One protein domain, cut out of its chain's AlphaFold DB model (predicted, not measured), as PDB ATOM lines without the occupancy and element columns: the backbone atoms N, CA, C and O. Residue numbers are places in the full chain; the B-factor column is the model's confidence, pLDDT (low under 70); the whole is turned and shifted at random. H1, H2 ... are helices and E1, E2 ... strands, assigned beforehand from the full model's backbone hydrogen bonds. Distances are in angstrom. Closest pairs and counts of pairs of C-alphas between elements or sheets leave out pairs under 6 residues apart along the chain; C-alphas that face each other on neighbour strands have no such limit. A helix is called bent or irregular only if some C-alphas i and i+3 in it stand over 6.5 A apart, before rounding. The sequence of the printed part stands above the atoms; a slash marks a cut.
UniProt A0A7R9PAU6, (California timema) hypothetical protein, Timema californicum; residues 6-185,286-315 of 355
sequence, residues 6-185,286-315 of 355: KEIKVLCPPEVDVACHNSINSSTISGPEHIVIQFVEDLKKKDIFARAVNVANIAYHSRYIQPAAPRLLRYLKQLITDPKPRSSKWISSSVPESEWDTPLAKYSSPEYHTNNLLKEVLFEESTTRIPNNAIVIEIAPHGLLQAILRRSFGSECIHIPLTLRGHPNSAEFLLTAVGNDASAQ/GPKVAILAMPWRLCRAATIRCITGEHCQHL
ATOM      1  N   LYS A   6      -0.265 -22.113 -65.797       93.62
ATOM      2  CA  LYS A   6      -0.269 -23.567 -65.563       93.62
ATOM      3  C   LYS A   6       0.381 -23.946 -64.231       93.62
ATOM      4  O   LYS A   6      -0.105 -24.845 -63.552       93.62
ATOM      5  N   GLU A   7       1.453 -23.251 -63.862       94.31
ATOM      6  CA  GLU A   7       2.210 -23.506 -62.635       94.31
ATOM      7  C   GLU A   7       1.521 -22.896 -61.416       94.31
ATOM      8  O   GLU A   7       1.380 -23.552 -60.389       94.31
ATOM      9  N   ILE A   8       1.064 -21.642 -61.511       94.44
ATOM     10  CA  ILE A   8       0.463 -20.979 -60.353       94.44
ATOM     11  C   ILE A   8      -0.896 -21.575 -59.995       94.44
ATOM     12  O   ILE A   8      -1.213 -21.693 -58.815       94.44
ATOM     13  N   LYS A   9      -1.683 -22.012 -60.985       94.56
ATOM     14  CA  LYS A   9      -3.031 -22.546 -60.763       94.56
ATOM     15  C   LYS A   9      -3.053 -23.735 -59.802       94.56
ATOM     16  O   LYS A   9      -3.998 -23.860 -59.034       94.56
ATOM     17  N   VAL A  10      -2.023 -24.585 -59.823       95.19
ATOM     18  CA  VAL A  10      -1.920 -25.741 -58.912       95.19
ATOM     19  C   VAL A  10      -1.403 -25.370 -57.519       95.19
ATOM     20  O   VAL A  10      -1.532 -26.161 -56.591       95.19
ATOM     21  N   LEU A  11      -0.812 -24.181 -57.366       95.00
ATOM     22  CA  LEU A  11      -0.277 -23.674 -56.100       95.00
ATOM     23  C   LEU A  11      -1.234 -22.709 -55.390       95.00
ATOM     24  O   LEU A  11      -1.079 -22.494 -54.190       95.00
ATOM     25  N   CYS A  12      -2.169 -22.100 -56.123       95.56
ATOM     26  CA  CYS A  12      -3.132 -21.148 -55.584       95.56
ATOM     27  C   CYS A  12      -3.962 -21.768 -54.446       95.56
ATOM     28  O   CYS A  12      -4.521 -22.854 -54.621       95.56
ATOM     29  N   PRO A  13      -4.110 -21.061 -53.310       96.50
ATOM     30  CA  PRO A  13      -5.119 -21.398 -52.316       96.50
ATOM     31  C   PRO A  13      -6.532 -21.422 -52.929       96.50
ATOM     32  O   PRO A  13      -6.784 -20.681 -53.885       96.50
ATOM     33  N   PRO A  14      -7.481 -22.198 -52.375       96.50
ATOM     34  CA  PRO A  14      -8.851 -22.297 -52.893       96.50
ATOM     35  C   PRO A  14      -9.589 -20.957 -53.040       96.50
ATOM     36  O   PRO A  14     -10.485 -20.829 -53.879       96.50
ATOM     37  N   GLU A  15      -9.239 -19.963 -52.224       96.19
ATOM     38  CA  GLU A  15      -9.825 -18.622 -52.182       96.19
ATOM     39  C   GLU A  15      -9.222 -17.655 -53.206       96.19
ATOM     40  O   GLU A  15      -9.749 -16.552 -53.373       96.19
ATOM     41  N   VAL A  16      -8.123 -18.029 -53.863       95.38
ATOM     42  CA  VAL A  16      -7.358 -17.167 -54.767       95.38
ATOM     43  C   VAL A  16      -7.571 -17.616 -56.207       95.38
ATOM     44  O   VAL A  16      -7.304 -18.761 -56.561       95.38
ATOM     45  N   ASP A  17      -8.003 -16.685 -57.050       95.19
ATOM     46  CA  ASP A  17      -8.164 -16.905 -58.484       95.19
ATOM     47  C   ASP A  17      -6.931 -16.402 -59.249       95.19
ATOM     48  O   ASP A  17      -6.253 -15.454 -58.834       95.19
ATOM     49  N   VAL A  18      -6.643 -17.014 -60.401       95.19
ATOM     50  CA  VAL A  18      -5.691 -16.453 -61.368       95.19
ATOM     51  C   VAL A  18      -6.441 -15.423 -62.208       95.19
ATOM     52  O   VAL A  18      -7.354 -15.765 -62.945       95.19
ATOM     53  N   ALA A  19      -6.067 -14.155 -62.075       93.00
ATOM     54  CA  ALA A  19      -6.754 -13.028 -62.697       93.00
ATOM     55  C   ALA A  19      -6.210 -12.687 -64.090       93.00
ATOM     56  O   ALA A  19      -6.980 -12.315 -64.972       93.00
ATOM     57  N   CYS A  20      -4.896 -12.799 -64.311       92.00
ATOM     58  CA  CYS A  20      -4.283 -12.485 -65.608       92.00
ATOM     59  C   CYS A  20      -3.174 -13.475 -65.960       92.00
ATOM     60  O   CYS A  20      -2.275 -13.717 -65.146       92.00
ATOM     61  N   HIS A  21      -3.202 -13.978 -67.192       92.44
ATOM     62  CA  HIS A  21      -2.148 -14.785 -67.801       92.44
ATOM     63  C   HIS A  21      -1.254 -13.813 -68.560       92.44
ATOM     64  O   HIS A  21      -1.582 -13.418 -69.673       92.44
ATOM     65  N   ASN A  22      -0.186 -13.323 -67.933       89.12
ATOM     66  CA  ASN A  22       0.600 -12.230 -68.507       89.12
ATOM     67  C   ASN A  22       1.643 -12.752 -69.510       89.12
ATOM     68  O   ASN A  22       1.812 -12.167 -70.572       89.12
ATOM     69  N   SER A  23       2.363 -13.820 -69.160       87.12
ATOM     70  CA  SER A  23       3.283 -14.553 -70.040       87.12
ATOM     71  C   SER A  23       3.542 -15.952 -69.474       87.12
ATOM     72  O   SER A  23       3.159 -16.247 -68.340       87.12
ATOM     73  N   ILE A  24       4.299 -16.771 -70.209       88.00
ATOM     74  CA  ILE A  24       4.620 -18.160 -69.838       88.00
ATOM     75  C   ILE A  24       5.206 -18.343 -68.428       88.00
ATOM     76  O   ILE A  24       5.102 -19.412 -67.842       88.00
ATOM     77  N   ASN A  25       5.819 -17.299 -67.871       88.88
ATOM     78  CA  ASN A  25       6.422 -17.268 -66.539       88.88
ATOM     79  C   ASN A  25       5.891 -16.104 -65.689       88.88
ATOM     80  O   ASN A  25       6.603 -15.571 -64.840       88.88
ATOM     81  N   SER A  26       4.672 -15.640 -65.958       89.62
ATOM     82  CA  SER A  26       4.148 -14.414 -65.371       89.62
ATOM     83  C   SER A  26       2.632 -14.444 -65.263       89.62
ATOM     84  O   SER A  26       1.920 -14.482 -66.263       89.62
ATOM     85  N   SER A  27       2.130 -14.337 -64.037       91.81
ATOM     86  CA  SER A  27       0.693 -14.275 -63.762       91.81
ATOM     87  C   SER A  27       0.370 -13.235 -62.698       91.81
ATOM     88  O   SER A  27       1.225 -12.856 -61.877       91.81
ATOM     89  N   THR A  28      -0.887 -12.806 -62.698       91.69
ATOM     90  CA  THR A  28      -1.516 -12.020 -61.634       91.69
ATOM     91  C   THR A  28      -2.590 -12.870 -60.977       91.69
ATOM     92  O   THR A  28      -3.379 -13.509 -61.664       91.69
ATOM     93  N   ILE A  29      -2.601 -12.881 -59.648       93.75
ATOM     94  CA  ILE A  29      -3.629 -13.530 -58.831       93.75
ATOM     95  C   ILE A  29      -4.462 -12.469 -58.122       93.75
ATOM     96  O   ILE A  29      -3.976 -11.354 -57.896       93.75
ATOM     97  N   SER A  30      -5.682 -12.844 -57.760       92.62
ATOM     98  CA  SER A  30      -6.639 -11.975 -57.090       92.62
ATOM     99  C   SER A  30      -7.427 -12.747 -56.034       92.62
ATOM    100  O   SER A  30      -7.799 -13.905 -56.239       92.62
ATOM    101  N   GLY A  31      -7.657 -12.125 -54.879       93.56
ATOM    102  CA  GLY A  31      -8.351 -12.759 -53.761       93.56
ATOM    103  C   GLY A  31      -8.413 -11.891 -52.501       93.56
ATOM    104  O   GLY A  31      -8.068 -10.704 -52.543       93.56
ATOM    105  N   PRO A  32      -8.869 -12.462 -51.369       93.44
ATOM    106  CA  PRO A  32      -8.922 -11.763 -50.088       93.44
ATOM    107  C   PRO A  32      -7.525 -11.307 -49.659       93.44
ATOM    108  O   PRO A  32      -6.576 -12.086 -49.740       93.44
ATOM    109  N   GLU A  33      -7.400 -10.068 -49.175       91.06
ATOM    110  CA  GLU A  33      -6.109  -9.430 -48.872       91.06
ATOM    111  C   GLU A  33      -5.227 -10.310 -47.985       91.06
ATOM    112  O   GLU A  33      -4.090 -10.604 -48.346       91.06
ATOM    113  N   HIS A  34      -5.760 -10.759 -46.847       93.50
ATOM    114  CA  HIS A  34      -4.994 -11.532 -45.870       93.50
ATOM    115  C   HIS A  34      -4.463 -12.856 -46.450       93.50
ATOM    116  O   HIS A  34      -3.306 -13.198 -46.219       93.50
ATOM    117  N   ILE A  35      -5.264 -13.552 -47.266       95.31
ATOM    118  CA  ILE A  35      -4.856 -14.800 -47.931       95.31
ATOM    119  C   ILE A  35      -3.802 -14.520 -49.004       95.31
ATOM    120  O   ILE A  35      -2.806 -15.232 -49.103       95.31
ATOM    121  N   VAL A  36      -3.991 -13.464 -49.799       93.81
ATOM    122  CA  VAL A  36      -3.043 -13.073 -50.849       93.81
ATOM    123  C   VAL A  36      -1.694 -12.670 -50.250       93.81
ATOM    124  O   VAL A  36      -0.658 -13.088 -50.763       93.81
ATOM    125  N   ILE A  37      -1.684 -11.894 -49.162       94.44
ATOM    126  CA  ILE A  37      -0.453 -11.503 -48.459       94.44
ATOM    127  C   ILE A  37       0.276 -12.743 -47.941       94.44
ATOM    128  O   ILE A  37       1.461 -12.909 -48.238       94.44
ATOM    129  N   GLN A  38      -0.435 -13.640 -47.252       96.25
ATOM    130  CA  GLN A  38       0.144 -14.879 -46.734       96.25
ATOM    131  C   GLN A  38       0.727 -15.744 -47.860       96.25
ATOM    132  O   GLN A  38       1.871 -16.191 -47.785       96.25
ATOM    133  N   PHE A  39      -0.012 -15.913 -48.957       95.88
ATOM    134  CA  PHE A  39       0.457 -16.696 -50.094       95.88
ATOM    135  C   PHE A  39       1.680 -16.065 -50.779       95.88
ATOM    136  O   PHE A  39       2.612 -16.770 -51.163       95.88
ATOM    137  N   VAL A  40       1.735 -14.733 -50.889       94.81
ATOM    138  CA  VAL A  40       2.919 -14.016 -51.398       94.81
ATOM    139  C   VAL A  40       4.143 -14.263 -50.511       94.81
ATOM    140  O   VAL A  40       5.246 -14.426 -51.037       94.81
ATOM    141  N   GLU A  41       3.985 -14.295 -49.189       95.81
ATOM    142  CA  GLU A  41       5.073 -14.630 -48.265       95.81
ATOM    143  C   GLU A  41       5.546 -16.075 -48.440       95.81
ATOM    144  O   GLU A  41       6.752 -16.323 -48.485       95.81
ATOM    145  N   ASP A  42       4.624 -17.020 -48.613       95.44
ATOM    146  CA  ASP A  42       4.962 -18.426 -48.838       95.44
ATOM    147  C   ASP A  42       5.675 -18.656 -50.175       95.44
ATOM    148  O   ASP A  42       6.611 -19.456 -50.246       95.44
ATOM    149  N   LEU A  43       5.303 -17.919 -51.225       94.88
ATOM    150  CA  LEU A  43       6.031 -17.918 -52.496       94.88
ATOM    151  C   LEU A  43       7.451 -17.361 -52.328       94.88
ATOM    152  O   LEU A  43       8.406 -17.968 -52.809       94.88
ATOM    153  N   LYS A  44       7.623 -16.263 -51.583       94.19
ATOM    154  CA  LYS A  44       8.953 -15.688 -51.311       94.19
ATOM    155  C   LYS A  44       9.860 -16.644 -50.536       94.19
ATOM    156  O   LYS A  44      11.047 -16.712 -50.839       94.19
ATOM    157  N   LYS A  45       9.323 -17.412 -49.578       96.06
ATOM    158  CA  LYS A  45      10.084 -18.456 -48.855       96.06
ATOM    159  C   LYS A  45      10.608 -19.556 -49.785       96.06
ATOM    160  O   LYS A  45      11.600 -20.200 -49.464       96.06
ATOM    161  N   LYS A  46       9.952 -19.760 -50.930       93.62
ATOM    162  CA  LYS A  46      10.349 -20.702 -51.988       93.62
ATOM    163  C   LYS A  46      11.215 -20.050 -53.078       93.62
ATOM    164  O   LYS A  46      11.361 -20.631 -54.145       93.62
ATOM    165  N   ASP A  47      11.740 -18.847 -52.831       93.19
ATOM    166  CA  ASP A  47      12.503 -18.036 -53.794       93.19
ATOM    167  C   ASP A  47      11.722 -17.692 -55.082       93.19
ATOM    168  O   ASP A  47      12.282 -17.419 -56.144       93.19
ATOM    169  N   ILE A  48      10.387 -17.673 -54.998       92.81
ATOM    170  CA  ILE A  48       9.514 -17.270 -56.101       92.81
ATOM    171  C   ILE A  48       9.181 -15.789 -55.941       92.81
ATOM    172  O   ILE A  48       8.576 -15.353 -54.956       92.81
ATOM    173  N   PHE A  49       9.529 -14.992 -56.950       89.69
ATOM    174  CA  PHE A  49       9.218 -13.568 -56.945       89.69
ATOM    175  C   PHE A  49       7.700 -13.320 -57.012       89.69
ATOM    176  O   PHE A  49       7.029 -13.643 -58.000       89.69
ATOM    177  N   ALA A  50       7.166 -12.660 -55.985       89.94
ATOM    178  CA  ALA A  50       5.781 -12.208 -55.906       89.94
ATOM    179  C   ALA A  50       5.683 -10.861 -55.164       89.94
ATOM    180  O   ALA A  50       6.395 -10.617 -54.185       89.94
ATOM    181  N   ARG A  51       4.795  -9.970 -55.630       86.06
ATOM    182  CA  ARG A  51       4.594  -8.631 -55.059       86.06
ATOM    183  C   ARG A  51       3.112  -8.259 -55.020       86.06
ATOM    184  O   ARG A  51       2.480  -8.108 -56.059       86.06
ATOM    185  N   ALA A  52       2.586  -8.045 -53.820       84.19
ATOM    186  CA  ALA A  52       1.247  -7.502 -53.624       84.19
ATOM    187  C   ALA A  52       1.137  -6.056 -54.141       84.19
ATOM    188  O   ALA A  52       2.082  -5.269 -54.026       84.19
ATOM    189  N   VAL A  53      -0.019  -5.708 -54.705       78.38
ATOM    190  CA  VAL A  53      -0.364  -4.371 -55.189       78.38
ATOM    191  C   VAL A  53      -1.768  -3.979 -54.760       78.38
ATOM    192  O   VAL A  53      -2.758  -4.651 -55.016       78.38
ATOM    193  N   ASN A  54      -1.858  -2.818 -54.124       75.50
ATOM    194  CA  ASN A  54      -3.140  -2.274 -53.726       75.50
ATOM    195  C   ASN A  54      -3.974  -1.894 -54.963       75.50
ATOM    196  O   ASN A  54      -3.552  -1.082 -55.790       75.50
ATOM    197  N   VAL A  55      -5.178  -2.449 -55.034       75.88
ATOM    198  CA  VAL A  55      -6.173  -2.238 -56.096       75.88
ATOM    199  C   VAL A  55      -7.470  -1.662 -55.543       75.88
ATOM    200  O   VAL A  55      -8.567  -1.996 -55.976       75.88
ATOM    201  N   ALA A  56      -7.332  -0.749 -54.582       78.81
ATOM    202  CA  ALA A  56      -8.447  -0.068 -53.933       78.81
ATOM    203  C   ALA A  56      -9.451  -1.039 -53.288       78.81
ATOM    204  O   ALA A  56     -10.652  -0.782 -53.302       78.81
ATOM    205  N   ASN A  57      -8.951  -2.134 -52.709       79.25
ATOM    206  CA  ASN A  57      -9.766  -3.149 -52.045       79.25
ATOM    207  C   ASN A  57     -10.789  -3.839 -52.961       79.25
ATOM    208  O   ASN A  57     -11.880  -4.178 -52.511       79.25
ATOM    209  N   ILE A  58     -10.448  -4.064 -54.236       79.81
ATOM    210  CA  ILE A  58     -11.290  -4.796 -55.191       79.81
ATOM    211  C   ILE A  58     -10.472  -5.905 -55.856       79.81
ATOM    212  O   ILE A  58      -9.490  -5.619 -56.527       79.81
ATOM    213  N   ALA A  59     -10.912  -7.156 -55.718       86.25
ATOM    214  CA  ALA A  59     -10.319  -8.309 -56.394       86.25
ATOM    215  C   ALA A  59     -10.857  -8.431 -57.835       86.25
ATOM    216  O   ALA A  59     -11.875  -9.091 -58.080       86.25
ATOM    217  N   TYR A  60     -10.228  -7.743 -58.792       85.31
ATOM    218  CA  TYR A  60     -10.647  -7.756 -60.200       85.31
ATOM    219  C   TYR A  60     -10.411  -9.119 -60.866       85.31
ATOM    220  O   TYR A  60      -9.531  -9.870 -60.458       85.31
ATOM    221  N   HIS A  61     -11.189  -9.434 -61.913       91.00
ATOM    222  CA  HIS A  61     -11.045 -10.678 -62.690       91.00
ATOM    223  C   HIS A  61     -11.096 -11.955 -61.825       91.00
ATOM    224  O   HIS A  61     -10.408 -12.935 -62.092       91.00
ATOM    225  N   SER A  62     -11.906 -11.924 -60.764       92.06
ATOM    226  CA  SER A  62     -12.062 -13.009 -59.795       92.06
ATOM    227  C   SER A  62     -13.537 -13.310 -59.519       92.06
ATOM    228  O   SER A  62     -14.447 -12.571 -59.917       92.06
ATOM    229  N   ARG A  63     -13.805 -14.365 -58.750       93.25
ATOM    230  CA  ARG A  63     -15.154 -14.662 -58.248       93.25
ATOM    231  C   ARG A  63     -15.743 -13.538 -57.383       93.25
ATOM    232  O   ARG A  63     -16.962 -13.407 -57.304       93.25
ATOM    233  N   TYR A  64     -14.912 -12.701 -56.761       91.50
ATOM    234  CA  TYR A  64     -15.362 -11.678 -55.811       91.50
ATOM    235  C   TYR A  64     -15.996 -10.457 -56.483       91.50
ATOM    236  O   TYR A  64     -16.774  -9.751 -55.845       91.50
ATOM    237  N   ILE A  65     -15.729 -10.221 -57.774       89.38
ATOM    238  CA  ILE A  65     -16.348  -9.117 -58.523       89.38
ATOM    239  C   ILE A  65     -17.714  -9.497 -59.132       89.38
ATOM    240  O   ILE A  65     -18.460  -8.623 -59.574       89.38
ATOM    241  N   GLN A  66     -18.098 -10.781 -59.098       90.44
ATOM    242  CA  GLN A  66     -19.369 -11.284 -59.648       90.44
ATOM    243  C   GLN A  66     -20.621 -10.536 -59.155       90.44
ATOM    244  O   GLN A  66     -21.482 -10.233 -59.985       90.44
ATOM    245  N   PRO A  67     -20.745 -10.142 -57.868       91.50
ATOM    246  CA  PRO A  67     -21.906  -9.381 -57.401       91.50
ATOM    247  C   PRO A  67     -22.103  -8.028 -58.107       91.50
ATOM    248  O   PRO A  67     -23.219  -7.510 -58.137       91.50
ATOM    249  N   ALA A  68     -21.055  -7.450 -58.709       88.38
ATOM    250  CA  ALA A  68     -21.160  -6.208 -59.477       88.38
ATOM    251  C   ALA A  68     -21.775  -6.413 -60.877       88.38
ATOM    252  O   ALA A  68     -22.263  -5.447 -61.473       88.38
ATOM    253  N   ALA A  69     -21.791  -7.648 -61.395       90.00
ATOM    254  CA  ALA A  69     -22.176  -7.958 -62.771       90.00
ATOM    255  C   ALA A  69     -23.584  -7.474 -63.157       90.00
ATOM    256  O   ALA A  69     -23.699  -6.775 -64.168       90.00
ATOM    257  N   PRO A  70     -24.659  -7.750 -62.381       94.50
ATOM    258  CA  PRO A  70     -26.008  -7.353 -62.789       94.50
ATOM    259  C   PRO A  70     -26.162  -5.831 -62.868       94.50
ATOM    260  O   PRO A  70     -26.815  -5.303 -63.771       94.50
ATOM    261  N   ARG A  71     -25.525  -5.111 -61.934       92.69
ATOM    262  CA  ARG A  71     -25.573  -3.648 -61.874       92.69
ATOM    263  C   ARG A  71     -24.777  -3.019 -63.015       92.69
ATOM    264  O   ARG A  71     -25.293  -2.120 -63.676       92.69
ATOM    265  N   LEU A  72     -23.565  -3.513 -63.273       90.12
ATOM    266  CA  LEU A  72     -22.741  -3.059 -64.390       90.12
ATOM    267  C   LEU A  72     -23.457  -3.267 -65.726       90.12
ATOM    268  O   LEU A  72     -23.583  -2.323 -66.505       90.12
ATOM    269  N   LEU A  73     -23.987  -4.471 -65.957       94.25
ATOM    270  CA  LEU A  73     -24.692  -4.805 -67.191       94.25
ATOM    271  C   LEU A  73     -25.891  -3.880 -67.419       94.25
ATOM    272  O   LEU A  73     -26.076  -3.372 -68.524       94.25
ATOM    273  N   ARG A  74     -26.681  -3.608 -66.370       95.38
ATOM    274  CA  ARG A  74     -27.820  -2.683 -66.446       95.38
ATOM    275  C   ARG A  74     -27.399  -1.289 -66.919       95.38
ATOM    276  O   ARG A  74     -28.072  -0.731 -67.779       95.38
ATOM    277  N   TYR A  75     -26.322  -0.723 -66.372       93.81
ATOM    278  CA  TYR A  75     -25.850   0.601 -66.791       93.81
ATOM    279  C   TYR A  75     -25.230   0.581 -68.186       93.81
ATOM    280  O   TYR A  75     -25.499   1.473 -68.986       93.81
ATOM    281  N   LEU A  76     -24.450  -0.449 -68.520       90.50
ATOM    282  CA  LEU A  76     -23.864  -0.572 -69.853       90.50
ATOM    283  C   LEU A  76     -24.935  -0.696 -70.938       90.50
ATOM    284  O   LEU A  76     -24.767  -0.101 -71.995       90.50
ATOM    285  N   LYS A  77     -26.064  -1.367 -70.673       95.06
ATOM    286  CA  LYS A  77     -27.211  -1.416 -71.600       95.06
ATOM    287  C   LYS A  77     -27.851  -0.055 -71.869       95.06
ATOM    288  O   LYS A  77     -28.416   0.144 -72.935       95.06
ATOM    289  N   GLN A  78     -27.762   0.877 -70.922       93.81
ATOM    290  CA  GLN A  78     -28.244   2.249 -71.118       93.81
ATOM    291  C   GLN A  78     -27.259   3.087 -71.943       93.81
ATOM    292  O   GLN A  78     -27.674   4.016 -72.624       93.81
ATOM    293  N   LEU A  79     -25.961   2.772 -71.872       91.38
ATOM    294  CA  LEU A  79     -24.899   3.510 -72.561       91.38
ATOM    295  C   LEU A  79     -24.626   2.984 -73.975       91.38
ATOM    296  O   LEU A  79     -24.356   3.765 -74.882       91.38
ATOM    297  N   ILE A  80     -24.673   1.667 -74.159       89.12
ATOM    298  CA  ILE A  80     -24.378   0.975 -75.415       89.12
ATOM    299  C   ILE A  80     -25.686   0.357 -75.911       89.12
ATOM    300  O   ILE A  80     -25.946  -0.833 -75.728       89.12
ATOM    301  N   THR A  81     -26.534   1.197 -76.496       94.69
ATOM    302  CA  THR A  81     -27.861   0.808 -76.997       94.69
ATOM    303  C   THR A  81     -27.810   0.120 -78.360       94.69
ATOM    304  O   THR A  81     -28.697  -0.666 -78.676       94.69
ATOM    305  N   ASP A  82     -26.758   0.372 -79.143       94.56
ATOM    306  CA  ASP A  82     -26.532  -0.215 -80.468       94.56
ATOM    307  C   ASP A  82     -25.090  -0.764 -80.577       94.56
ATOM    308  O   ASP A  82     -24.180  -0.059 -81.040       94.56
ATOM    309  N   PRO A  83     -24.835  -1.994 -80.075       93.81
ATOM    310  CA  PRO A  83     -23.509  -2.603 -80.077       93.81
ATOM    311  C   PRO A  83     -22.927  -2.747 -81.484       93.81
ATOM    312  O   PRO A  83     -23.539  -3.326 -82.379       93.81
ATOM    313  N   LYS A  84     -21.688  -2.285 -81.671       94.06
ATOM    314  CA  LYS A  84     -20.997  -2.379 -82.963       94.06
ATOM    315  C   LYS A  84     -20.210  -3.686 -83.094       94.06
ATOM    316  O   LYS A  84     -19.639  -4.149 -82.098       94.06
ATOM    317  N   PRO A  85     -20.159  -4.279 -84.301       96.00
ATOM    318  CA  PRO A  85     -19.371  -5.477 -84.536       96.00
ATOM    319  C   PRO A  85     -17.881  -5.183 -84.338       96.00
ATOM    320  O   PRO A  85     -17.361  -4.148 -84.761       96.00
ATOM    321  N   ARG A  86     -17.186  -6.114 -83.690       95.00
ATOM    322  CA  ARG A  86     -15.731  -6.106 -83.554       95.00
ATOM    323  C   ARG A  86     -15.121  -6.594 -84.863       95.00
ATOM    324  O   ARG A  86     -15.578  -7.573 -85.445       95.00
ATOM    325  N   SER A  87     -14.076  -5.917 -85.331       92.81
ATOM    326  CA  SER A  87     -13.311  -6.406 -86.484       92.81
ATOM    327  C   SER A  87     -12.413  -7.580 -86.086       92.81
ATOM    328  O   SER A  87     -11.995  -7.670 -84.931       92.81
ATOM    329  N   SER A  88     -12.008  -8.398 -87.059       91.44
ATOM    330  CA  SER A  88     -11.023  -9.473 -86.865       91.44
ATOM    331  C   SER A  88      -9.647  -8.983 -86.387       91.44
ATOM    332  O   SER A  88      -8.857  -9.775 -85.885       91.44
ATOM    333  N   LYS A  89      -9.356  -7.676 -86.497       89.56
ATOM    334  CA  LYS A  89      -8.124  -7.062 -85.971       89.56
ATOM    335  C   LYS A  89      -8.145  -6.898 -84.448       89.56
ATOM    336  O   LYS A  89      -7.091  -6.732 -83.844       89.56
ATOM    337  N   TRP A  90      -9.325  -6.904 -83.821       92.81
ATOM    338  CA  TRP A  90      -9.446  -6.812 -82.367       92.81
ATOM    339  C   TRP A  90      -9.460  -8.210 -81.755       92.81
ATOM    340  O   TRP A  90     -10.513  -8.825 -81.605       92.81
ATOM    341  N   ILE A  91      -8.290  -8.662 -81.321       93.38
ATOM    342  CA  ILE A  91      -8.104  -9.917 -80.590       93.38
ATOM    343  C   ILE A  91      -8.657  -9.786 -79.159       93.38
ATOM    344  O   ILE A  91      -8.331  -8.828 -78.456       93.38
ATOM    345  N   SER A  92      -9.542 -10.698 -78.733       95.25
ATOM    346  CA  SER A  92     -10.101 -10.652 -77.371       95.25
ATOM    347  C   SER A  92      -9.141 -11.288 -76.378       95.25
ATOM    348  O   SER A  92      -8.736 -12.424 -76.586       95.25
ATOM    349  N   SER A  93      -8.894 -10.605 -75.262       94.75
ATOM    350  CA  SER A  93      -8.205 -11.165 -74.095       94.75
ATOM    351  C   SER A  93      -9.151 -11.542 -72.954       94.75
ATOM    352  O   SER A  93      -8.696 -11.808 -71.853       94.75
ATOM    353  N   SER A  94     -10.467 -11.538 -73.174       95.19
ATOM    354  CA  SER A  94     -11.459 -11.911 -72.148       95.19
ATOM    355  C   SER A  94     -12.394 -13.037 -72.567       95.19
ATOM    356  O   SER A  94     -13.245 -13.455 -71.786       95.19
ATOM    357  N   VAL A  95     -12.291 -13.483 -73.817       96.44
ATOM    358  CA  VAL A  95     -13.038 -14.619 -74.354       96.44
ATOM    359  C   VAL A  95     -12.016 -15.580 -74.961       96.44
ATOM    360  O   VAL A  95     -11.178 -15.107 -75.739       96.44
ATOM    361  N   PRO A  96     -12.055 -16.884 -74.627       96.38
ATOM    362  CA  PRO A  96     -11.173 -17.879 -75.224       96.38
ATOM    363  C   PRO A  96     -11.276 -17.885 -76.747       96.38
ATOM    364  O   PRO A  96     -12.338 -17.618 -77.309       96.38
ATOM    365  N   GLU A  97     -10.179 -18.220 -77.421       95.81
ATOM    366  CA  GLU A  97     -10.123 -18.203 -78.884       95.81
ATOM    367  C   GLU A  97     -11.206 -19.074 -79.534       95.81
ATOM    368  O   GLU A  97     -11.856 -18.650 -80.488       95.81
ATOM    369  N   SER A  98     -11.467 -20.250 -78.961       97.12
ATOM    370  CA  SER A  98     -12.516 -21.178 -79.403       97.12
ATOM    371  C   SER A  98     -13.920 -20.565 -79.415       97.12
ATOM    372  O   SER A  98     -14.828 -21.117 -80.028       97.12
ATOM    373  N   GLU A  99     -14.114 -19.438 -78.733       97.25
ATOM    374  CA  GLU A  99     -15.392 -18.751 -78.582       97.25
ATOM    375  C   GLU A  99     -15.423 -17.381 -79.282       97.25
ATOM    376  O   GLU A  99     -16.408 -16.647 -79.154       97.25
ATOM    377  N   TRP A 100     -14.395 -17.003 -80.053       95.94
ATOM    378  CA  TRP A 100     -14.359 -15.702 -80.739       95.94
ATOM    379  C   TRP A 100     -15.467 -15.515 -81.783       95.94
ATOM    380  O   TRP A 100     -15.891 -14.386 -82.028       95.94
ATOM    381  N   ASP A 101     -15.994 -16.606 -82.339       95.44
ATOM    382  CA  ASP A 101     -17.095 -16.567 -83.303       95.44
ATOM    383  C   ASP A 101     -18.492 -16.520 -82.667       95.44
ATOM    384  O   ASP A 101     -19.502 -16.424 -83.378       95.44
ATOM    385  N   THR A 102     -18.576 -16.551 -81.336       97.12
ATOM    386  CA  THR A 102     -19.848 -16.444 -80.616       97.12
ATOM    387  C   THR A 102     -20.414 -15.018 -80.682       97.12
ATOM    388  O   THR A 102     -19.662 -14.046 -80.818       97.12
ATOM    389  N   PRO A 103     -21.740 -14.836 -80.525       95.12
ATOM    390  CA  PRO A 103     -22.339 -13.503 -80.435       95.12
ATOM    391  C   PRO A 103     -21.718 -12.625 -79.339       95.12
ATOM    392  O   PRO A 103     -21.578 -11.420 -79.537       95.12
ATOM    393  N   LEU A 104     -21.296 -13.226 -78.217       96.25
ATOM    394  CA  LEU A 104     -20.630 -12.521 -77.119       96.25
ATOM    395  C   LEU A 104     -19.341 -11.836 -77.586       96.25
ATOM    396  O   LEU A 104     -19.106 -10.682 -77.244       96.25
ATOM    397  N   ALA A 105     -18.513 -12.528 -78.369       95.81
ATOM    398  CA  ALA A 105     -17.241 -11.994 -78.844       95.81
ATOM    399  C   ALA A 105     -17.367 -11.166 -80.132       95.81
ATOM    400  O   ALA A 105     -16.516 -10.316 -80.385       95.81
ATOM    401  N   LYS A 106     -18.422 -11.340 -80.928       96.06
ATOM    402  CA  LYS A 106     -18.586 -10.607 -82.192       96.06
ATOM    403  C   LYS A 106     -18.905  -9.124 -82.031       96.06
ATOM    404  O   LYS A 106     -18.661  -8.363 -82.963       96.06
ATOM    405  N   TYR A 107     -19.408  -8.688 -80.878       95.31
ATOM    406  CA  TYR A 107     -19.841  -7.306 -80.656       95.31
ATOM    407  C   TYR A 107     -19.138  -6.668 -79.460       95.31
ATOM    408  O   TYR A 107     -18.854  -7.320 -78.460       95.31
ATOM    409  N   SER A 108     -18.893  -5.359 -79.540       94.94
ATOM    410  CA  SER A 108     -18.488  -4.550 -78.385       94.94
ATOM    411  C   SER A 108     -19.728  -4.204 -77.556       94.94
ATOM    412  O   SER A 108     -20.180  -3.060 -77.531       94.94
ATOM    413  N   SER A 109     -20.350  -5.226 -76.969       96.38
ATOM    414  CA  SER A 109     -21.642  -5.141 -76.280       96.38
ATOM    415  C   SER A 109     -21.504  -4.929 -74.765       96.38
ATOM    416  O   SER A 109     -20.436  -5.174 -74.192       96.38
ATOM    417  N   PRO A 110     -22.587  -4.516 -74.076       95.19
ATOM    418  CA  PRO A 110     -22.666  -4.539 -72.616       95.19
ATOM    419  C   PRO A 110     -22.246  -5.878 -72.005       95.19
ATOM    420  O   PRO A 110     -21.509  -5.909 -71.020       95.19
ATOM    421  N   GLU A 111     -22.687  -6.983 -72.603       97.50
ATOM    422  CA  GLU A 111     -22.361  -8.343 -72.185       97.50
ATOM    423  C   GLU A 111     -20.862  -8.625 -72.337       97.50
ATOM    424  O   GLU A 111     -20.246  -9.129 -71.402       97.50
ATOM    425  N   TYR A 112     -20.253  -8.228 -73.460       96.62
ATOM    426  CA  TYR A 112     -18.815  -8.390 -73.696       96.62
ATOM    427  C   TYR A 112     -17.970  -7.614 -72.676       96.62
ATOM    428  O   TYR A 112     -17.032  -8.156 -72.089       96.62
ATOM    429  N   HIS A 113     -18.320  -6.352 -72.416       95.06
ATOM    430  CA  HIS A 113     -17.610  -5.519 -71.442       95.06
ATOM    431  C   HIS A 113     -17.837  -5.978 -69.997       95.06
ATOM    432  O   HIS A 113     -16.920  -5.900 -69.181       95.06
ATOM    433  N   THR A 114     -19.023  -6.503 -69.682       93.25
ATOM    434  CA  THR A 114     -19.288  -7.132 -68.382       93.25
ATOM    435  C   THR A 114     -18.446  -8.398 -68.227       93.25
ATOM    436  O   THR A 114     -17.779  -8.562 -67.213       93.25
ATOM    437  N   ASN A 115     -18.388  -9.253 -69.256       95.81
ATOM    438  CA  ASN A 115     -17.529 -10.436 -69.280       95.81
ATOM    439  C   ASN A 115     -16.050 -10.074 -69.066       95.81
ATOM    440  O   ASN A 115     -15.379 -10.720 -68.267       95.81
ATOM    441  N   ASN A 116     -15.561  -9.008 -69.708       93.38
ATOM    442  CA  ASN A 116     -14.182  -8.542 -69.550       93.38
ATOM    443  C   ASN A 116     -13.804  -8.217 -68.098       93.38
ATOM    444  O   ASN A 116     -12.691  -8.534 -67.696       93.38
ATOM    445  N   LEU A 117     -14.706  -7.627 -67.308       88.88
ATOM    446  CA  LEU A 117     -14.433  -7.331 -65.897       88.88
ATOM    447  C   LEU A 117     -14.374  -8.595 -65.024       88.88
ATOM    448  O   LEU A 117     -13.665  -8.633 -64.021       88.88
ATOM    449  N   LEU A 118     -15.176  -9.599 -65.376       89.69
ATOM    450  CA  LEU A 118     -15.450 -10.763 -64.538       89.69
ATOM    451  C   LEU A 118     -14.522 -11.943 -64.808       89.69
ATOM    452  O   LEU A 118     -14.286 -12.745 -63.908       89.69
ATOM    453  N   LYS A 119     -14.077 -12.095 -66.055       93.75
ATOM    454  CA  LYS A 119     -13.222 -13.200 -66.489       93.75
ATOM    455  C   LYS A 119     -11.753 -12.832 -66.390       93.75
ATOM    456  O   LYS A 119     -11.397 -11.656 -66.433       93.75
ATOM    457  N   GLU A 120     -10.932 -13.870 -66.287       93.88
ATOM    458  CA  GLU A 120      -9.479 -13.783 -66.381       93.88
ATOM    459  C   GLU A 120      -9.026 -13.124 -67.694       93.88
ATOM    460  O   GLU A 120      -9.700 -13.198 -68.727       93.88
ATOM    461  N   VAL A 121      -7.877 -12.450 -67.640       94.25
ATOM    462  CA  VAL A 121      -7.261 -11.788 -68.790       94.25
ATOM    463  C   VAL A 121      -6.275 -12.741 -69.464       94.25
ATOM    464  O   VAL A 121      -5.181 -12.978 -68.954       94.25
ATOM    465  N   LEU A 122      -6.652 -13.230 -70.640       94.62
ATOM    466  CA  LEU A 122      -5.913 -14.161 -71.498       94.62
ATOM    467  C   LEU A 122      -4.862 -13.426 -72.348       94.62
ATOM    468  O   LEU A 122      -4.961 -13.354 -73.580       94.62
ATOM    469  N   PHE A 123      -3.922 -12.736 -71.697       91.62
ATOM    470  CA  PHE A 123      -2.971 -11.860 -72.384       91.62
ATOM    471  C   PHE A 123      -1.874 -12.647 -73.105       91.62
ATOM    472  O   PHE A 123      -1.617 -12.381 -74.278       91.62
ATOM    473  N   GLU A 124      -1.288 -13.651 -72.452       91.00
ATOM    474  CA  GLU A 124      -0.332 -14.588 -73.051       91.00
ATOM    475  C   GLU A 124      -0.922 -15.201 -74.325       91.00
ATOM    476  O   GLU A 124      -0.338 -15.096 -75.399       91.00
ATOM    477  N   GLU A 125      -2.139 -15.734 -74.244       91.88
ATOM    478  CA  GLU A 125      -2.826 -16.365 -75.365       91.88
ATOM    479  C   GLU A 125      -3.076 -15.365 -76.500       91.88
ATOM    480  O   GLU A 125      -2.787 -15.653 -77.662       91.88
ATOM    481  N   SER A 126      -3.547 -14.159 -76.174       90.00
ATOM    482  CA  SER A 126      -3.810 -13.112 -77.171       90.00
ATOM    483  C   SER A 126      -2.539 -12.646 -77.881       90.00
ATOM    484  O   SER A 126      -2.562 -12.355 -79.078       90.00
ATOM    485  N   THR A 127      -1.422 -12.564 -77.154       87.31
ATOM    486  CA  THR A 127      -0.144 -12.076 -77.688       87.31
ATOM    487  C   THR A 127       0.500 -13.045 -78.677       87.31
ATOM    488  O   THR A 127       1.205 -12.585 -79.571       87.31
ATOM    489  N   THR A 128       0.156 -14.340 -78.644       88.75
ATOM    490  CA  THR A 128       0.578 -15.318 -79.672       88.75
ATOM    491  C   THR A 128       0.110 -14.970 -81.091       88.75
ATOM    492  O   THR A 128       0.665 -15.463 -82.071       88.75
ATOM    493  N   ARG A 129      -0.910 -14.108 -81.228       89.69
ATOM    494  CA  ARG A 129      -1.432 -13.642 -82.522       89.69
ATOM    495  C   ARG A 129      -0.677 -12.455 -83.101       89.69
ATOM    496  O   ARG A 129      -0.952 -12.066 -84.237       89.69
ATOM    497  N   ILE A 130       0.247 -11.868 -82.345       87.31
ATOM    498  CA  ILE A 130       1.089 -10.786 -82.843       87.31
ATOM    499  C   ILE A 130       2.134 -11.397 -83.789       87.31
ATOM    500  O   ILE A 130       2.859 -12.303 -83.383       87.31
ATOM    501  N   PRO A 131       2.210 -10.949 -85.056       86.62
ATOM    502  CA  PRO A 131       3.193 -11.461 -86.004       86.62
ATOM    503  C   PRO A 131       4.631 -11.210 -85.539       86.62
ATOM    504  O   PRO A 131       4.904 -10.206 -84.885       86.62
ATOM    505  N   ASN A 132       5.561 -12.060 -85.975       83.69
ATOM    506  CA  ASN A 132       6.991 -11.749 -85.893       83.69
ATOM    507  C   ASN A 132       7.294 -10.461 -86.678       83.69
ATOM    508  O   ASN A 132       6.595 -10.151 -87.649       83.69
ATOM    509  N   ASN A 133       8.337  -9.730 -86.276       85.62
ATOM    510  CA  ASN A 133       8.698  -8.428 -86.852       85.62
ATOM    511  C   ASN A 133       7.572  -7.381 -86.746       85.62
ATOM    512  O   ASN A 133       7.382  -6.569 -87.651       85.62
ATOM    513  N   ALA A 134       6.763  -7.421 -85.683       87.50
ATOM    514  CA  ALA A 134       5.724  -6.422 -85.462       87.50
ATOM    515  C   ALA A 134       6.247  -5.209 -84.681       87.50
ATOM    516  O   ALA A 134       7.034  -5.349 -83.743       87.50
ATOM    517  N   ILE A 135       5.729  -4.024 -85.009       88.94
ATOM    518  CA  ILE A 135       5.809  -2.859 -84.123       88.94
ATOM    519  C   ILE A 135       4.633  -2.937 -83.157       88.94
ATOM    520  O   ILE A 135       3.472  -2.893 -83.562       88.94
ATOM    521  N   VAL A 136       4.930  -3.041 -81.870       88.38
ATOM    522  CA  VAL A 136       3.958  -3.123 -80.790       88.38
ATOM    523  C   VAL A 136       3.898  -1.780 -80.075       88.38
ATOM    524  O   VAL A 136       4.824  -1.408 -79.358       88.38
ATOM    525  N   ILE A 137       2.788  -1.065 -80.230       90.00
ATOM    526  CA  ILE A 137       2.566   0.229 -79.582       90.00
ATOM    527  C   ILE A 137       1.747   0.019 -78.308       90.00
ATOM    528  O   ILE A 137       0.612  -0.461 -78.364       90.00
ATOM    529  N   GLU A 138       2.300   0.393 -77.153       88.19
ATOM    530  CA  GLU A 138       1.599   0.326 -75.867       88.19
ATOM    531  C   GLU A 138       0.899   1.652 -75.548       88.19
ATOM    532  O   GLU A 138       1.525   2.675 -75.254       88.19
ATOM    533  N   ILE A 139      -0.433   1.596 -75.551       86.50
ATOM    534  CA  ILE A 139      -1.329   2.684 -75.173       86.50
ATOM    535  C   ILE A 139      -1.712   2.510 -73.703       86.50
ATOM    536  O   ILE A 139      -2.682   1.838 -73.339       86.50
ATOM    537  N   ALA A 140      -0.927   3.151 -72.848       83.94
ATOM    538  CA  ALA A 140      -1.131   3.202 -71.410       83.94
ATOM    539  C   ALA A 140      -0.593   4.537 -70.865       83.94
ATOM    540  O   ALA A 140       0.229   5.162 -71.529       83.94
ATOM    541  N   PRO A 141      -1.012   4.983 -69.662       81.69
ATOM    542  CA  PRO A 141      -0.434   6.149 -68.978       81.69
ATOM    543  C   PRO A 141       0.947   5.872 -68.351       81.69
ATOM    544  O   PRO A 141       1.506   6.729 -67.671       81.69
ATOM    545  N   HIS A 142       1.453   4.649 -68.518       84.44
ATOM    546  CA  HIS A 142       2.820   4.235 -68.242       84.44
ATOM    547  C   HIS A 142       3.068   2.903 -68.956       84.44
ATOM    548  O   HIS A 142       2.199   2.035 -68.877       84.44
ATOM    549  N   GLY A 143       4.231   2.733 -69.595       81.00
ATOM    550  CA  GLY A 143       4.663   1.476 -70.221       81.00
ATOM    551  C   GLY A 143       4.922   0.327 -69.232       81.00
ATOM    552  O   GLY A 143       6.069  -0.047 -68.997       81.00
ATOM    553  N   LEU A 144       3.865  -0.199 -68.620       80.19
ATOM    554  CA  LEU A 144       3.902  -1.231 -67.584       80.19
ATOM    555  C   LEU A 144       4.181  -2.626 -68.153       80.19
ATOM    556  O   LEU A 144       4.785  -3.459 -67.473       80.19
ATOM    557  N   LEU A 145       3.772  -2.873 -69.397       81.44
ATOM    558  CA  LEU A 145       3.865  -4.192 -70.017       81.44
ATOM    559  C   LEU A 145       5.236  -4.475 -70.622       81.44
ATOM    560  O   LEU A 145       5.495  -5.614 -70.987       81.44
ATOM    561  N   GLN A 146       6.140  -3.491 -70.688       78.12
ATOM    562  CA  GLN A 146       7.468  -3.630 -71.303       78.12
ATOM    563  C   GLN A 146       8.186  -4.932 -70.926       78.12
ATOM    564  O   GLN A 146       8.677  -5.653 -71.789       78.12
ATOM    565  N   ALA A 147       8.248  -5.257 -69.632       77.81
ATOM    566  CA  ALA A 147       8.946  -6.452 -69.166       77.81
ATOM    567  C   ALA A 147       8.235  -7.756 -69.580       77.81
ATOM    568  O   ALA A 147       8.890  -8.774 -69.787       77.81
ATOM    569  N   ILE A 148       6.906  -7.736 -69.677       78.56
ATOM    570  CA  ILE A 148       6.085  -8.881 -70.090       78.56
ATOM    571  C   ILE A 148       6.216  -9.079 -71.606       78.56
ATOM    572  O   ILE A 148       6.503 -10.180 -72.069       78.56
ATOM    573  N   LEU A 149       6.105  -7.996 -72.373       78.94
ATOM    574  CA  LEU A 149       6.138  -8.000 -73.834       78.94
ATOM    575  C   LEU A 149       7.493  -8.428 -74.388       78.94
ATOM    576  O   LEU A 149       7.536  -9.290 -75.259       78.94
ATOM    577  N   ARG A 150       8.604  -7.942 -73.816       76.56
ATOM    578  CA  ARG A 150       9.960  -8.374 -74.214       76.56
ATOM    579  C   ARG A 150      10.195  -9.881 -74.068       76.56
ATOM    580  O   ARG A 150      11.091 -10.407 -74.709       76.56
ATOM    581  N   ARG A 151       9.446 -10.557 -73.192       74.62
ATOM    582  CA  ARG A 151       9.531 -12.015 -72.993       74.62
ATOM    583  C   ARG A 151       8.508 -12.789 -73.819       74.62
ATOM    584  O   ARG A 151       8.683 -13.985 -74.007       74.62
ATOM    585  N   SER A 152       7.438 -12.119 -74.242       73.75
ATOM    586  CA  SER A 152       6.314 -12.734 -74.956       73.75
ATOM    587  C   SER A 152       6.487 -12.671 -76.476       73.75
ATOM    588  O   SER A 152       5.876 -13.463 -77.185       73.75
ATOM    589  N   PHE A 153       7.328 -11.763 -76.981       76.81
ATOM    590  CA  PHE A 153       7.634 -11.631 -78.407       76.81
ATOM    591  C   PHE A 153       9.090 -11.988 -78.713       76.81
ATOM    592  O   PHE A 153       9.960 -11.868 -77.851       76.81
ATOM    593  N   GLY A 154       9.358 -12.395 -79.957       69.31
ATOM    594  CA  GLY A 154      10.722 -12.587 -80.451       69.31
ATOM    595  C   GLY A 154      11.519 -11.278 -80.481       69.31
ATOM    596  O   GLY A 154      10.942 -10.191 -80.499       69.31
ATOM    597  N   SER A 155      12.851 -11.383 -80.536       74.00
ATOM    598  CA  SER A 155      13.789 -10.241 -80.613       74.00
ATOM    599  C   SER A 155      13.555  -9.316 -81.811       74.00
ATOM    600  O   SER A 155      14.058  -8.200 -81.843       74.00
ATOM    601  N   GLU A 156      12.795  -9.801 -82.784       81.50
ATOM    602  CA  GLU A 156      12.378  -9.122 -84.003       81.50
ATOM    603  C   GLU A 156      11.243  -8.101 -83.800       81.50
ATOM    604  O   GLU A 156      11.040  -7.229 -84.641       81.50
ATOM    605  N   CYS A 157      10.481  -8.182 -82.705       85.12
ATOM    606  CA  CYS A 157       9.409  -7.226 -82.438       85.12
ATOM    607  C   CYS A 157       9.938  -5.957 -81.759       85.12
ATOM    608  O   CYS A 157      10.658  -6.012 -80.760       85.12
ATOM    609  N   ILE A 158       9.495  -4.799 -82.246       87.00
ATOM    610  CA  ILE A 158       9.837  -3.491 -81.682       87.00
ATOM    611  C   ILE A 158       8.720  -3.071 -80.736       87.00
ATOM    612  O   ILE A 158       7.569  -2.965 -81.145       87.00
ATOM    613  N   HIS A 159       9.032  -2.810 -79.467       87.56
ATOM    614  CA  HIS A 159       8.050  -2.331 -78.489       87.56
ATOM    615  C   HIS A 159       8.209  -0.832 -78.220       87.56
ATOM    616  O   HIS A 159       9.273  -0.390 -77.790       87.56
ATOM    617  N   ILE A 160       7.131  -0.069 -78.424       90.12
ATOM    618  CA  ILE A 160       7.093   1.389 -78.277       90.12
ATOM    619  C   ILE A 160       6.051   1.780 -77.212       90.12
ATOM    620  O   ILE A 160       4.846   1.759 -77.481       90.12
ATOM    621  N   PRO A 161       6.467   2.150 -75.987       89.62
ATOM    622  CA  PRO A 161       5.572   2.755 -75.007       89.62
ATOM    623  C   PRO A 161       5.298   4.220 -75.366       89.62
ATOM    624  O   PRO A 161       6.228   4.979 -75.617       89.62
ATOM    625  N   LEU A 162       4.033   4.648 -75.329       89.44
ATOM    626  CA  LEU A 162       3.683   6.043 -75.647       89.44
ATOM    627  C   LEU A 162       3.836   7.011 -74.470       89.44
ATOM    628  O   LEU A 162       3.842   8.223 -74.666       89.44
ATOM    629  N   THR A 163       3.935   6.502 -73.240       89.44
ATOM    630  CA  THR A 163       4.113   7.341 -72.047       89.44
ATOM    631  C   THR A 163       4.999   6.676 -70.991       89.44
ATOM    632  O   THR A 163       5.069   5.445 -70.865       89.44
ATOM    633  N   LEU A 164       5.637   7.512 -70.169       88.38
ATOM    634  CA  LEU A 164       6.481   7.098 -69.056       88.38
ATOM    635  C   LEU A 164       6.107   7.881 -67.791       88.38
ATOM    636  O   LEU A 164       6.195   9.106 -67.746       88.38
ATOM    637  N   ARG A 165       5.686   7.163 -66.743       86.31
ATOM    638  CA  ARG A 165       5.360   7.759 -65.445       86.31
ATOM    639  C   ARG A 165       6.589   8.468 -64.882       86.31
ATOM    640  O   ARG A 165       7.655   7.868 -64.806       86.31
ATOM    641  N   GLY A 166       6.398   9.703 -64.426       88.88
ATOM    642  CA  GLY A 166       7.464  10.509 -63.829       88.88
ATOM    643  C   GLY A 166       8.394  11.167 -64.849       88.88
ATOM    644  O   GLY A 166       9.337  11.828 -64.433       88.88
ATOM    645  N   HIS A 167       8.141  11.021 -66.156       92.56
ATOM    646  CA  HIS A 167       8.886  11.778 -67.158       92.56
ATOM    647  C   HIS A 167       8.549  13.275 -67.035       92.56
ATOM    648  O   HIS A 167       7.359  13.610 -66.993       92.56
ATOM    649  N   PRO A 168       9.551  14.174 -66.998       93.31
ATOM    650  CA  PRO A 168       9.328  15.604 -66.772       93.31
ATOM    651  C   PRO A 168       8.497  16.256 -67.884       93.31
ATOM    652  O   PRO A 168       7.733  17.179 -67.622       93.31
ATOM    653  N   ASN A 169       8.595  15.740 -69.112       94.38
ATOM    654  CA  ASN A 169       7.858  16.242 -70.266       94.38
ATOM    655  C   ASN A 169       7.189  15.098 -71.039       94.38
ATOM    656  O   ASN A 169       7.821  14.397 -71.828       94.38
ATOM    657  N   SER A 170       5.903  14.858 -70.790       91.19
ATOM    658  CA  SER A 170       5.185  13.745 -71.432       91.19
ATOM    659  C   SER A 170       4.981  13.945 -72.938       91.19
ATOM    660  O   SER A 170       4.921  12.960 -73.670       91.19
ATOM    661  N   ALA A 171       4.885  15.195 -73.404       92.88
ATOM    662  CA  ALA A 171       4.722  15.500 -74.824       92.88
ATOM    663  C   ALA A 171       6.007  15.195 -75.603       92.88
ATOM    664  O   ALA A 171       5.951  14.539 -76.637       92.88
ATOM    665  N   GLU A 172       7.159  15.598 -75.066       94.50
ATOM    666  CA  GLU A 172       8.469  15.243 -75.618       94.50
ATOM    667  C   GLU A 172       8.651  13.727 -75.682       94.50
ATOM    668  O   GLU A 172       8.940  13.206 -76.751       94.50
ATOM    669  N   PHE A 173       8.370  13.005 -74.590       92.62
ATOM    670  CA  PHE A 173       8.470  11.543 -74.581       92.62
ATOM    671  C   PHE A 173       7.609  10.892 -75.673       92.62
ATOM    672  O   PHE A 173       8.074  10.004 -76.386       92.62
ATOM    673  N   LEU A 174       6.359  11.344 -75.820       91.56
ATOM    674  CA  LEU A 174       5.454  10.858 -76.859       91.56
ATOM    675  C   LEU A 174       6.011  11.133 -78.263       91.56
ATOM    676  O   LEU A 174       6.007  10.239 -79.106       91.56
ATOM    677  N   LEU A 175       6.494  12.351 -78.519       92.94
ATOM    678  CA  LEU A 175       7.058  12.734 -79.815       92.94
ATOM    679  C   LEU A 175       8.334  11.946 -80.132       92.94
ATOM    680  O   LEU A 175       8.489  11.489 -81.261       92.94
ATOM    681  N   THR A 176       9.201  11.709 -79.145       91.25
ATOM    682  CA  THR A 176      10.372  10.833 -79.284       91.25
ATOM    683  C   THR A 176       9.959   9.397 -79.597       91.25
ATOM    684  O   THR A 176      10.524   8.784 -80.497       91.25
ATOM    685  N   ALA A 177       8.949   8.858 -78.909       88.94
ATOM    686  CA  ALA A 177       8.449   7.506 -79.158       88.94
ATOM    687  C   ALA A 177       7.889   7.350 -80.584       88.94
ATOM    688  O   ALA A 177       8.181   6.361 -81.251       88.94
ATOM    689  N   VAL A 178       7.142   8.347 -81.070       86.62
ATOM    690  CA  VAL A 178       6.637   8.388 -82.454       86.62
ATOM    691  C   VAL A 178       7.779   8.574 -83.463       86.62
ATOM    692  O   VAL A 178       7.751   7.975 -84.533       86.62
ATOM    693  N   GLY A 179       8.797   9.374 -83.133       84.44
ATOM    694  CA  GLY A 179       9.972   9.594 -83.983       84.44
ATOM    695  C   GLY A 179      10.867   8.358 -84.125       84.44
ATOM    696  O   GLY A 179      11.370   8.094 -85.213       84.44
ATOM    697  N   ASN A 180      11.012   7.563 -83.061       70.44
ATOM    698  CA  ASN A 180      11.786   6.317 -83.076       70.44
ATOM    699  C   ASN A 180      11.191   5.246 -84.007       70.44
ATOM    700  O   ASN A 180      11.924   4.404 -84.521       70.44
ATOM    701  N   ASP A 181       9.882   5.291 -84.268       57.25
ATOM    702  CA  ASP A 181       9.232   4.419 -85.255       57.25
ATOM    703  C   ASP A 181       9.708   4.727 -86.689       57.25
ATOM    704  O   ASP A 181       9.860   3.836 -87.520       57.25
ATOM    705  N   ALA A 182      10.021   5.998 -86.972       47.16
ATOM    706  CA  ALA A 182      10.494   6.436 -88.283       47.16
ATOM    707  C   ALA A 182      11.967   6.070 -88.546       47.16
ATOM    708  O   ALA A 182      12.331   5.800 -89.689       47.16
ATOM    709  N   SER A 183      12.814   6.026 -87.509       42.03
ATOM    710  CA  SER A 183      14.228   5.636 -87.637       42.03
ATOM    711  C   SER A 183      14.430   4.119 -87.675       42.03
ATOM    712  O   SER A 183      15.336   3.646 -88.361       42.03
ATOM    713  N   ALA A 184      13.544   3.341 -87.041       45.69
ATOM    714  CA  ALA A 184      13.518   1.882 -87.172       45.69
ATOM    715  C   ALA A 184      13.273   1.406 -88.620       45.69
ATOM    716  O   ALA A 184      13.612   0.277 -88.963       45.69
ATOM    717  N   GLN A 185      12.729   2.270 -89.486       40.44
ATOM    718  CA  GLN A 185      12.512   1.989 -90.909       40.44
ATOM    719  C   GLN A 185      13.729   2.286 -91.805       40.44
ATOM    720  O   GLN A 185      13.667   2.003 -93.000       40.44
ATOM    721  N   GLY A 286       6.654  -2.612 -94.904       47.41
ATOM    722  CA  GLY A 286       7.014  -2.359 -93.503       47.41
ATOM    723  C   GLY A 286       6.555  -3.432 -92.490       47.41
ATOM    724  O   GLY A 286       5.664  -4.238 -92.788       47.41
ATOM    725  N   PRO A 287       7.131  -3.433 -91.270       52.19
ATOM    726  CA  PRO A 287       6.689  -4.271 -90.150       52.19
ATOM    727  C   PRO A 287       5.199  -4.072 -89.820       52.19
ATOM    728  O   PRO A 287       4.646  -2.974 -89.918       52.19
ATOM    729  N   LYS A 288       4.513  -5.153 -89.421       72.12
ATOM    730  CA  LYS A 288       3.075  -5.120 -89.093       72.12
ATOM    731  C   LYS A 288       2.860  -4.395 -87.760       72.12
ATOM    732  O   LYS A 288       3.511  -4.721 -86.776       72.12
ATOM    733  N   VAL A 289       1.919  -3.454 -87.690       67.81
ATOM    734  CA  VAL A 289       1.634  -2.715 -86.444       67.81
ATOM    735  C   VAL A 289       0.592  -3.453 -85.596       67.81
ATOM    736  O   VAL A 289      -0.511  -3.741 -86.065       67.81
ATOM    737  N   ALA A 290       0.923  -3.708 -84.331       72.06
ATOM    738  CA  ALA A 290       0.025  -4.199 -83.293       72.06
ATOM    739  C   ALA A 290      -0.169  -3.121 -82.215       72.06
ATOM    740  O   ALA A 290       0.789  -2.529 -81.722       72.06
ATOM    741  N   ILE A 291      -1.419  -2.869 -81.827       66.38
ATOM    742  CA  ILE A 291      -1.758  -1.871 -80.806       66.38
ATOM    743  C   ILE A 291      -2.246  -2.593 -79.557       66.38
ATOM    744  O   ILE A 291      -3.242  -3.316 -79.598       66.38
ATOM    745  N   LEU A 292      -1.569  -2.356 -78.436       65.25
ATOM    746  CA  LEU A 292      -1.954  -2.871 -77.130       65.25
ATOM    747  C   LEU A 292      -2.517  -1.736 -76.288       65.25
ATOM    748  O   LEU A 292      -1.789  -0.851 -75.845       65.25
ATOM    749  N   ALA A 293      -3.822  -1.775 -76.045       57.22
ATOM    750  CA  ALA A 293      -4.477  -0.880 -75.107       57.22
ATOM    751  C   ALA A 293      -4.778  -1.632 -73.809       57.22
ATOM    752  O   ALA A 293      -5.404  -2.692 -73.829       57.22
ATOM    753  N   MET A 294      -4.366  -1.070 -72.673       51.94
ATOM    754  CA  MET A 294      -4.776  -1.585 -71.365       51.94
ATOM    755  C   MET A 294      -6.229  -1.151 -71.085       51.94
ATOM    756  O   MET A 294      -6.482   0.054 -70.986       51.94
ATOM    757  N   PRO A 295      -7.194  -2.074 -70.891       41.72
ATOM    758  CA  PRO A 295      -8.618  -1.732 -70.713       41.72
ATOM    759  C   PRO A 295      -8.950  -0.945 -69.427       41.72
ATOM    760  O   PRO A 295     -10.091  -0.537 -69.206       41.72
ATOM    761  N   TRP A 296      -7.961  -0.720 -68.557       36.03
ATOM    762  CA  TRP A 296      -8.152  -0.405 -67.141       36.03
ATOM    763  C   TRP A 296      -8.957   0.874 -66.855       36.03
ATOM    764  O   TRP A 296      -9.641   0.951 -65.837       36.03
ATOM    765  N   ARG A 297      -8.917   1.903 -67.717       32.69
ATOM    766  CA  ARG A 297      -9.558   3.202 -67.409       32.69
ATOM    767  C   ARG A 297     -11.086   3.194 -67.541       32.69
ATOM    768  O   ARG A 297     -11.751   3.787 -66.693       32.69
ATOM    769  N   LEU A 298     -11.639   2.501 -68.539       30.89
ATOM    770  CA  LEU A 298     -13.095   2.388 -68.723       30.89
ATOM    771  C   LEU A 298     -13.714   1.488 -67.647       30.89
ATOM    772  O   LEU A 298     -14.687   1.889 -67.004       30.89
ATOM    773  N   CYS A 299     -13.091   0.338 -67.369       33.75
ATOM    774  CA  CYS A 299     -13.528  -0.557 -66.298       33.75
ATOM    775  C   CYS A 299     -13.429   0.107 -64.923       33.75
ATOM    776  O   CYS A 299     -14.378   0.019 -64.153       33.75
ATOM    777  N   ARG A 300     -12.354   0.846 -64.615       38.56
ATOM    778  CA  ARG A 300     -12.212   1.513 -63.313       38.56
ATOM    779  C   ARG A 300     -13.252   2.616 -63.101       38.56
ATOM    780  O   ARG A 300     -13.872   2.643 -62.047       38.56
ATOM    781  N   ALA A 301     -13.495   3.489 -64.081       33.62
ATOM    782  CA  ALA A 301     -14.480   4.566 -63.938       33.62
ATOM    783  C   ALA A 301     -15.926   4.040 -63.853       33.62
ATOM    784  O   ALA A 301     -16.697   4.493 -63.007       33.62
ATOM    785  N   ALA A 302     -16.286   3.054 -64.683       36.69
ATOM    786  CA  ALA A 302     -17.606   2.427 -64.642       36.69
ATOM    787  C   ALA A 302     -17.810   1.598 -63.364       36.69
ATOM    788  O   ALA A 302     -18.870   1.684 -62.751       36.69
ATOM    789  N   THR A 303     -16.788   0.860 -62.913       43.88
ATOM    790  CA  THR A 303     -16.839   0.070 -61.671       43.88
ATOM    791  C   THR A 303     -16.916   0.969 -60.444       43.88
ATOM    792  O   THR A 303     -17.753   0.721 -59.585       43.88
ATOM    793  N   ILE A 304     -16.136   2.056 -60.381       46.28
ATOM    794  CA  ILE A 304     -16.240   3.040 -59.293       46.28
ATOM    795  C   ILE A 304     -17.657   3.623 -59.251       46.28
ATOM    796  O   ILE A 304     -18.275   3.569 -58.196       46.28
ATOM    797  N   ARG A 305     -18.224   4.064 -60.385       46.81
ATOM    798  CA  ARG A 305     -19.623   4.543 -60.451       46.81
ATOM    799  C   ARG A 305     -20.642   3.475 -60.027       46.81
ATOM    800  O   ARG A 305     -21.621   3.789 -59.354       46.81
ATOM    801  N   CYS A 306     -20.418   2.208 -60.385       45.75
ATOM    802  CA  CYS A 306     -21.270   1.088 -59.970       45.75
ATOM    803  C   CYS A 306     -21.171   0.787 -58.469       45.75
ATOM    804  O   CYS A 306     -22.175   0.409 -57.872       45.75
ATOM    805  N   ILE A 307     -19.990   0.933 -57.866       46.47
ATOM    806  CA  ILE A 307     -19.760   0.679 -56.441       46.47
ATOM    807  C   ILE A 307     -20.291   1.848 -55.610       46.47
ATOM    808  O   ILE A 307     -21.072   1.622 -54.691       46.47
ATOM    809  N   THR A 308     -19.947   3.092 -55.955       46.91
ATOM    810  CA  THR A 308     -20.316   4.286 -55.175       46.91
ATOM    811  C   THR A 308     -21.762   4.725 -55.375       46.91
ATOM    812  O   THR A 308     -22.326   5.383 -54.509       46.91
ATOM    813  N   GLY A 309     -22.400   4.325 -56.478       41.41
ATOM    814  CA  GLY A 309     -23.802   4.627 -56.755       41.41
ATOM    815  C   GLY A 309     -24.110   6.086 -57.083       41.41
ATOM    816  O   GLY A 309     -25.282   6.452 -57.075       41.41
ATOM    817  N   GLU A 310     -23.101   6.891 -57.420       39.22
ATOM    818  CA  GLU A 310     -23.259   8.309 -57.751       39.22
ATOM    819  C   GLU A 310     -23.031   8.608 -59.244       39.22
ATOM    820  O   GLU A 310     -22.116   8.089 -59.894       39.22
ATOM    821  N   HIS A 311     -23.854   9.514 -59.786       38.06
ATOM    822  CA  HIS A 311     -23.596  10.221 -61.040       38.06
ATOM    823  C   HIS A 311     -22.509  11.285 -60.798       38.06
ATOM    824  O   HIS A 311     -22.819  12.426 -60.481       38.06
ATOM    825  N   CYS A 312     -21.224  10.939 -60.927       32.88
ATOM    826  CA  CYS A 312     -20.157  11.937 -60.774       32.88
ATOM    827  C   CYS A 312     -20.123  12.921 -61.958       32.88
ATOM    828  O   CYS A 312     -19.523  12.627 -62.998       32.88
ATOM    829  N   GLN A 313     -20.713  14.103 -61.769       30.80
ATOM    830  CA  GLN A 313     -20.122  15.357 -62.235       30.80
ATOM    831  C   GLN A 313     -19.029  15.751 -61.221       30.80
ATOM    832  O   GLN A 313     -19.294  15.757 -60.027       30.80
ATOM    833  N   HIS A 314     -17.829  16.076 -61.715       31.98
ATOM    834  CA  HIS A 314     -16.674  16.632 -60.981       31.98
ATOM    835  C   HIS A 314     -15.933  15.687 -60.008       31.98
ATOM    836  O   HIS A 314     -16.345  15.458 -58.878       31.98
ATOM    837  N   LEU A 315     -14.762  15.194 -60.433       30.48
ATOM    838  CA  LEU A 315     -13.772  14.522 -59.579       30.48
ATOM    839  C   LEU A 315     -12.422  15.250 -59.676       30.48
ATOM    840  O   LEU A 315     -11.479  14.730 -60.264       30.48
TER     841      LEU A 315
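This is residues 6 to 185 and 286 to 315 of the 355 residues of the protein "(California timema) hypothetical protein" of Timema californicum (UniProt A0A7R9PAU6). Three groups of elements meet here: a small sheet E4 E3 E5 with H8 over one face, a two-strand hairpin E1 E2 with H1 packed on it, and helices H3 and H5 side by side with H9 packing on H3 at about right angles. H7 lies between sheet and hairpin, and H2 leads off the hairpin's end. The printed part has 210 residues, with nine named helices and five named strands in the order H1 E1 E2 H2 H3 H4 H5 H6 E3 H7 E4 H8 E5 H9. The three-strand sheet is parallel, the hairpin antiparallel, the class mixed, and the whole compact, with a radius of gyration of the C-alphas of 18.6 A and spans of 51 by 49 by 41 A.

E3, residues 134 to 139, is the inner strand between E4, residues 158 to 161, and E5, residues 288 to 293; N 136 and O 158 are 2.7 A apart, N 137 and O 290 2.9 A, within hydrogen-bond range. H8, residues 170 to 183, is on one face, making two layers, and runs along E4 at 10 degrees on the local plane; its closest C-alphas to E4 are Ala 177 and Ile 160, 6.3 A. H7, residues 146 to 152, only grazes this sheet with residues 146 to 150; E3, H7, E4 form a strand-helix-strand unit, parallel neighbour strands with a helix between, its crossover right-handed. E1, residues 17 to 23, and E2, residues 26 to 32, form a hairpin, with N 19 and O 28 2.8 A apart. The closest C-alphas of E1 to H7 are Ser 23 and Ser 152, 6.1 A; to H6, residues 123 to 127, Ser 23 and Glu 124, 4.7 A; to H1, residues 6 to 11, Val 18 and Lys 9, 6.7 A. H2, residues 33 to 45, touches no helix. H3, residues 63 to 79, is irregular, C-alphas 64 and 67 being 7.1 A apart. H5, residues 110 to 118, touches H3 at a shallow tilt of 23 degrees, opposite ways, closest at C-alphas Pro 110 and Leu 76, 5.0 A. H9, residues 296 to 308, touches H3 about perpendicular, at 86 degrees, with residues 302 to 307 alone, closest at C-alphas Cys 306 and Leu 72, 6.2 A. H4, residues 103 to 106, touches H5 only at the corner, and only just, with 3 pairs of C-alphas within 8 A, the closest Leu 104 and Tyr 112, 5.7 A. Every O i to N i+4 pair is within hydrogen-bond range in H2, H5, H6 and H9, against 0 of 2 in H1, with 1 of 3 O i to N i+3 pairs, 7 of 13 in H3, 2 of 3 in H7 and 8 of 10 in H8; H4 is too short for one.

E3 runs 15.4 A from C-alpha 134 at (5.724, -6.422, -85.462). H3 measures 25.1 A, E2 and H8 20.3 A each, H2 18.5 A and H9 17.7 A. H1 begins at C-alpha 6, (-0.269, -23.567, -65.563), and H9 ends at C-alpha 308, (-20.316, 4.286, -55.175).

The C-alphas farthest apart, Lys 45 and Asp 82, are 51.7 A apart. Residues 186 to 285 are not printed, and C-alphas 185 and 286 are 7.5 A apart across the cut. The links H2 to H3 and H3 to H4 are long. Mean pLDDT of the printed part is 82.8; 34 residues are under 70, among them 291 to 315.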